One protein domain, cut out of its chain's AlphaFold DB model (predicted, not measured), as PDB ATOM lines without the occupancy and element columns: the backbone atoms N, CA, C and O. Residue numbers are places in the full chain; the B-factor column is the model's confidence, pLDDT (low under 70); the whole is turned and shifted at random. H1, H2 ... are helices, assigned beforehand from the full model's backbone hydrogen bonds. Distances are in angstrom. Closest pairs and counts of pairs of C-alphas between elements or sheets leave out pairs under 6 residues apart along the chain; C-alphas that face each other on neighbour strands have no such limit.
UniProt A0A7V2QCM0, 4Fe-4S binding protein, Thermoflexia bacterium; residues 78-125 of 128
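Overview. This is residues 78 to 125 of the 128 residues of the protein "4Fe-4S binding protein" of Thermoflexia bacterium (UniProt A0A7V2QCM0). The model is a flat, loose loop of chain, with H1 and the short H3 meeting at one end of its longest axis and H2 standing alone toward the other. H1 runs crosswise to that axis, and H3 packs on its last residues; the chain goes out to H2 and returns through the long stretch of residues 107 to 118, which has no named element. The printed part has 48 residues with three named helices, in the order H1, H2, H3, and no named strand; its class is all helix. It is loose, with a radius of gyration of the C-alphas of 12.4 A, and spans 36 by 24 by 12 A.

Arrangement. The longest helix, H1, residues 78 to 89, touches H3, residues 119 to 123, with its residues 86 to 89 alone. Their closest C-alphas, those of Arg 87 and Ala 120, are 5.5 A apart, and their centres are 13.2 A apart. H2, residues 97 to 106, touches no helix: H1 and H2 are apart, and so are H2 and H3. In H1, H2 and H3 every O i to N i+4 pair is within hydrogen-bond range.

Along the chain. H1 begins at C-alpha 78, (221.185, 225.174, 123.766), and measures 16.0 A from first to last C-alpha. H2, Gln 97 to Ala 106, measures 14.3 A and ends at C-alpha 106, (233.663, 218.213, 148.280). H3, Ile 119 to Leu 123, measures 6.1 A and ends at C-alpha 123, (205.264, 230.898, 140.256).

Size, cuts and confidence. The two C-alphas farthest apart, those of Ala 106 and His 125, are 37.5 A apart. The link from H1 to H2 has 7 residues and is short; that from H2 to H3 has 12 and is long. The printed part has no cut. Its mean pLDDT is 92.2, and no printed residue is under 70.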
ATOM      1  N   GLY A  78     220.807 224.952 122.366       94.75
ATOM      2  CA  GLY A  78     221.185 225.174 123.766       94.75
ATOM      3  C   GLY A  78     220.270 226.162 124.502       94.75
ATOM      4  O   GLY A  78     219.917 225.918 125.652       94.75
ATOM      5  N   TYR A  79     219.829 227.235 123.835       94.50
ATOM      6  CA  TYR A  79     218.870 228.186 124.408       94.50
ATOM      7  C   TYR A  79     217.488 227.552 124.574       94.50
ATOM      8  O   TYR A  79     216.862 227.727 125.617       94.50
ATOM      9  N   GLN A  80     217.035 226.783 123.578       94.88
ATOM     10  CA  GLN A  80     215.758 226.065 123.653       94.88
ATOM     11  C   GLN A  80     215.762 225.050 124.805       94.88
ATOM     12  O   GLN A  80     214.842 225.028 125.620       94.88
ATOM     13  N   ALA A  81     216.833 224.261 124.923       95.38
ATOM     14  CA  ALA A  81     216.995 223.293 126.002       95.38
ATOM     15  C   ALA A  81     217.037 223.977 127.375       95.38
ATOM     16  O   ALA A  81     216.340 223.550 128.291       95.38
ATOM     17  N   ALA A  82     217.801 225.065 127.520       95.12
ATOM     18  CA  ALA A  82     217.852 225.827 128.765       95.12
ATOM     19  C   ALA A  82     216.479 226.400 129.152       95.12
ATOM     20  O   ALA A  82     216.108 226.357 130.323       95.12
ATOM     21  N   PHE A  83     215.708 226.894 128.180       93.19
ATOM     22  CA  PHE A  83     214.354 227.388 128.413       93.19
ATOM     23  C   PHE A  83     213.409 226.281 128.904       93.19
ATOM     24  O   PHE A  83     212.762 226.448 129.940       93.19
ATOM     25  N   GLU A  84     213.364 225.135 128.220       92.69
ATOM     26  CA  GLU A  84     212.515 224.011 128.644       92.69
ATOM     27  C   GLU A  84     212.937 223.457 130.009       92.69
ATOM     28  O   GLU A  84     212.088 223.140 130.843       92.69
ATOM     29  N   ASN A  85     214.238 223.428 130.295       93.88
ATOM     30  CA  ASN A  85     214.763 223.053 131.602       93.88
ATOM     31  C   ASN A  85     214.256 223.996 132.710       93.88
ATOM     32  O   ASN A  85     213.738 223.532 133.731       93.88
ATOM     33  N   VAL A  86     214.331 225.318 132.511       93.00
ATOM     34  CA  VAL A  86     213.804 226.293 133.483       93.00
ATOM     35  C   VAL A  86     212.305 226.090 133.673       93.00
ATOM     36  O   VAL A  86     211.827 226.052 134.806       93.00
ATOM     37  N   ARG A  87     211.560 225.896 132.587       90.00
ATOM     38  CA  ARG A  87     210.113 225.687 132.637       90.00
ATOM     39  C   ARG A  87     209.727 224.412 133.397       90.00
ATOM     40  O   ARG A  87     208.778 224.439 134.181       90.00
ATOM     41  N   ALA A  88     210.459 223.320 133.190       89.75
ATOM     42  CA  ALA A  88     210.159 222.017 133.778       89.75
ATOM     43  C   ALA A  88     210.671 221.852 135.217       89.75
ATOM     44  O   ALA A  88     210.020 221.182 136.017       89.75
ATOM     45  N   ARG A  89     211.824 222.433 135.570       88.62
ATOM     46  CA  ARG A  89     212.497 222.190 136.866       88.62
ATOM     47  C   ARG A  89     213.092 223.427 137.540       88.62
ATOM     48  O   ARG A  89     213.709 223.306 138.590       88.62
ATOM     49  N   GLY A  90     212.919 224.616 136.968       90.31
ATOM     50  CA  GLY A  90     213.431 225.866 137.542       90.31
ATOM     51  C   GLY A  90     214.944 226.064 137.401       90.31
ATOM     52  O   GLY A  90     215.495 226.966 138.021       90.31
ATOM     53  N   LEU A  91     215.624 225.242 136.596       91.50
ATOM     54  CA  LEU A  91     217.078 225.267 136.409       91.50
ATOM     55  C   LEU A  91     217.402 225.319 134.919       91.50
ATOM     56  O   LEU A  91     216.810 224.567 134.162       91.50
ATOM     57  N   ALA A  92     218.358 226.145 134.491       93.88
ATOM     58  CA  ALA A  92     218.779 226.188 133.084       93.88
ATOM     59  C   ALA A  92     219.603 224.958 132.672       93.88
ATOM     60  O   ALA A  92     219.478 224.454 131.555       93.88
ATOM     61  N   MET A  93     220.421 224.448 133.590       92.06
ATOM     62  CA  MET A  93     221.221 223.239 133.406       92.06
ATOM     63  C   MET A  93     220.637 222.102 134.238       92.06
ATOM     64  O   MET A  93     220.050 222.345 135.292       92.06
ATOM     65  N   ASP A  94     220.752 220.874 133.739       85.62
ATOM     66  CA  ASP A  94     220.338 219.698 134.504       85.62
ATOM     67  C   ASP A  94     221.432 219.285 135.479       85.62
ATOM     68  O   ASP A  94     222.612 219.309 135.132       85.62
ATOM     69  N   VAL A  95     221.026 218.933 136.693       91.38
ATOM     70  CA  VAL A  95     221.900 218.397 137.734       91.38
ATOM     71  C   VAL A  95     221.046 217.531 138.646       91.38
ATOM     72  O   VAL A  95     219.958 217.938 139.063       91.38
ATOM     73  N   SER A  96     221.510 216.322 138.947       92.69
ATOM     74  CA  SER A  96     220.826 215.468 139.913       92.69
ATOM     75  C   SER A  96     221.076 215.949 141.346       92.69
ATOM     76  O   SER A  96     222.084 216.593 141.646       92.69
ATOM     77  N   GLN A  97     220.166 215.616 142.264       94.31
ATOM     78  CA  GLN A  97     220.358 215.908 143.689       94.31
ATOM     79  C   GLN A  97     221.645 215.251 144.217       94.31
ATOM     80  O   GLN A  97     222.376 215.867 144.984       94.31
ATOM     81  N   GLU A  98     221.948 214.039 143.749       95.00
ATOM     82  CA  GLU A  98     223.155 213.302 144.119       95.00
ATOM     83  C   GLU A  98     224.435 214.030 143.681       95.00
ATOM     84  O   GLU A  98     225.318 214.258 144.507       95.00
ATOM     85  N   GLU A  99     224.533 214.441 142.414       94.50
ATOM     86  CA  GLU A  99     225.697 215.186 141.911       94.50
ATOM     87  C   GLU A  99     225.872 216.518 142.646       94.50
ATOM     88  O   GLU A  99     226.991 216.897 143.000       94.50
ATOM     89  N   LEU A 100     224.769 217.226 142.915       95.12
ATOM     90  CA  LEU A 100     224.813 218.471 143.671       95.12
ATOM     91  C   LEU A 100     225.347 218.243 145.090       95.12
ATOM     92  O   LEU A 100     226.219 218.991 145.537       95.12
ATOM     93  N   ASP A 101     224.856 217.218 145.785       95.62
ATOM     94  CA  ASP A 101     225.294 216.883 147.140       95.62
ATOM     95  C   ASP A 101     226.779 216.493 147.166       95.62
ATOM     96  O   ASP A 101     227.522 216.959 148.032       95.62
ATOM     97  N   GLN A 102     227.244 215.719 146.178       95.25
ATOM     98  CA  GLN A 102     228.656 215.352 146.028       95.25
ATOM     99  C   GLN A 102     229.554 216.582 145.839       95.25
ATOM    100  O   GLN A 102     230.551 216.738 146.553       95.25
ATOM    101  N   VAL A 103     229.199 217.486 144.915       95.94
ATOM    102  CA  VAL A 103     229.969 218.716 144.659       95.94
ATOM    103  C   VAL A 103     229.983 219.607 145.898       95.94
ATOM    104  O   VAL A 103     231.030 220.130 146.272       95.94
ATOM    105  N   ARG A 104     228.848 219.763 146.580       97.19
ATOM    106  CA  ARG A 104     228.766 220.602 147.781       97.19
ATOM    107  C   ARG A 104     229.583 220.030 148.935       97.19
ATOM    108  O   ARG A 104     230.342 220.780 149.544       97.19
ATOM    109  N   ALA A 105     229.517 218.720 149.175       97.44
ATOM    110  CA  ALA A 105     230.321 218.051 150.195       97.44
ATOM    111  C   ALA A 105     231.828 218.191 149.928       97.44
ATOM    112  O   ALA A 105     232.585 218.503 150.847       97.44
ATOM    113  N   ALA A 106     232.262 218.042 148.670       97.94
ATOM    114  CA  ALA A 106     233.663 218.213 148.280       97.94
ATOM    115  C   ALA A 106     234.202 219.631 148.557       97.94
ATOM    116  O   ALA A 106     235.400 219.804 148.774       97.94
ATOM    117  N   TRP A 107     233.321 220.634 148.589       97.69
ATOM    118  CA  TRP A 107     233.653 222.033 148.878       97.69
ATOM    119  C   TRP A 107     233.292 222.457 150.315       97.69
ATOM    120  O   TRP A 107     233.404 223.635 150.648       97.69
ATOM    121  N   GLY A 108     232.861 221.524 151.174       97.88
ATOM    122  CA  GLY A 108     232.476 221.809 152.562       97.88
ATOM    123  C   GLY A 108     231.208 222.663 152.704       97.88
ATOM    124  O   GLY A 108     231.049 223.363 153.703       97.88
ATOM    125  N   LEU A 109     230.322 222.640 151.707       97.81
ATOM    126  CA  LEU A 109     229.072 223.401 151.680       97.81
ATOM    127  C   LEU A 109     227.903 222.571 152.238       97.81
ATOM    128  O   LEU A 109     227.819 221.367 152.010       97.81
ATOM    129  N   GLU A 110     226.962 223.228 152.925       94.69
ATOM    130  CA  GLU A 110     225.735 222.602 153.456       94.69
ATOM    131  C   GLU A 110     224.877 221.994 152.338       94.69
ATOM    132  O   GLU A 110     224.790 222.582 151.269       94.69
ATOM    133  N   ALA A 111     224.197 220.867 152.552       91.62
ATOM    134  CA  ALA A 111     223.281 220.313 151.552       91.62
ATOM    135  C   ALA A 111     222.134 221.288 151.211       91.62
ATOM    136  O   ALA A 111     221.626 222.001 152.073       91.62
ATOM    137  N   VAL A 112     221.695 221.304 149.950       93.88
ATOM    138  CA  VAL A 112     220.534 222.098 149.511       93.88
ATOM    139  C   VAL A 112     219.613 221.233 148.675       93.88
ATOM    140  O   VAL A 112     220.067 220.318 147.996       93.88
ATOM    141  N   ARG A 113     218.314 221.530 148.703       92.81
ATOM    142  CA  ARG A 113     217.334 220.816 147.881       92.81
ATOM    143  C   ARG A 113     217.144 221.526 146.556       92.81
ATOM    144  O   ARG A 113     216.956 222.743 146.530       92.81
ATOM    145  N   LEU A 114     217.153 220.754 145.478       92.31
ATOM    146  CA  LEU A 114     216.770 221.257 144.168       92.31
ATOM    147  C   LEU A 114     215.307 221.733 144.157       92.31
ATOM    148  O   LEU A 114     214.489 221.233 144.940       92.31
ATOM    149  N   PRO A 115     214.959 222.693 143.279       90.81
ATOM    150  CA  PRO A 115     213.579 223.128 143.129       90.81
ATOM    151  C   PRO A 115     212.665 221.964 142.731       90.81
ATOM    152  O   PRO A 115     213.070 221.037 142.028       90.81
ATOM    153  N   THR A 116     211.406 222.011 143.168       88.25
ATOM    154  CA  THR A 116     210.418 221.001 142.779       88.25
ATOM    155  C   THR A 116     210.094 221.102 141.284       88.25
ATOM    156  O   THR A 116     210.099 222.208 140.730       88.25
ATOM    157  N   PRO A 117     209.735 219.989 140.617       86.94
ATOM    158  CA  PRO A 117     209.251 220.037 139.243       86.94
ATOM    159  C   PRO A 117     208.110 221.049 139.069       86.94
ATOM    160  O   PRO A 117     207.272 221.215 139.955       86.94
ATOM    161  N   ASN A 118     208.083 221.719 137.920       86.12
ATOM    162  CA  ASN A 118     207.113 222.742 137.520       86.12
ATOM    163  C   ASN A 118     207.048 223.993 138.414       86.12
ATOM    164  O   ASN A 118     206.123 224.789 138.257       86.12
ATOM    165  N   ILE A 119     208.028 224.231 139.297       89.38
ATOM    166  CA  ILE A 119     208.040 225.425 140.160       89.38
ATOM    167  C   ILE A 119     207.914 226.734 139.366       89.38
ATOM    168  O   ILE A 119     207.191 227.633 139.779       89.38
ATOM    169  N   ALA A 120     208.551 226.824 138.193       87.75
ATOM    170  CA  ALA A 120     208.468 228.006 137.339       87.75
ATOM    171  C   ALA A 120     207.038 228.248 136.832       87.75
ATOM    172  O   ALA A 120     206.584 229.386 136.813       87.75
ATOM    173  N   ARG A 121     206.300 227.187 136.475       85.19
ATOM    174  CA  ARG A 121     204.892 227.299 136.064       85.19
ATOM    175  C   ARG A 121     204.002 227.757 137.214       85.19
ATOM    176  O   ARG A 121     203.188 228.654 137.018       85.19
ATOM    177  N   ALA A 122     204.211 227.185 138.401       86.69
ATOM    178  CA  ALA A 122     203.465 227.542 139.605       86.69
ATOM    179  C   ALA A 122     203.682 229.013 140.002       86.69
ATOM    180  O   ALA A 122     202.726 229.711 140.317       86.69
ATOM    181  N   LEU A 123     204.925 229.504 139.936       87.50
ATOM    182  CA  LEU A 123     205.264 230.898 140.256       87.50
ATOM    183  C   LEU A 123     204.727 231.910 139.237       87.50
ATOM    184  O   LEU A 123     204.537 233.074 139.573       87.50
ATOM    185  N   LEU A 124     204.520 231.485 137.992       85.25
ATOM    186  CA  LEU A 124     204.052 232.340 136.904       85.25
ATOM    187  C   LEU A 124     202.526 232.286 136.707       85.25
ATOM    188  O   LEU A 124     202.045 232.838 135.723       85.25
ATOM    189  N   HIS A 125     201.778 231.635 137.606       79.56
ATOM    190  CA  HIS A 125     200.316 231.491 137.526       79.56
ATOM    191  C   HIS A 125     199.815 230.906 136.191       79.56
ATOM    192  O   HIS A 125     198.721 231.218 135.745       79.56
TER     193      HIS A 125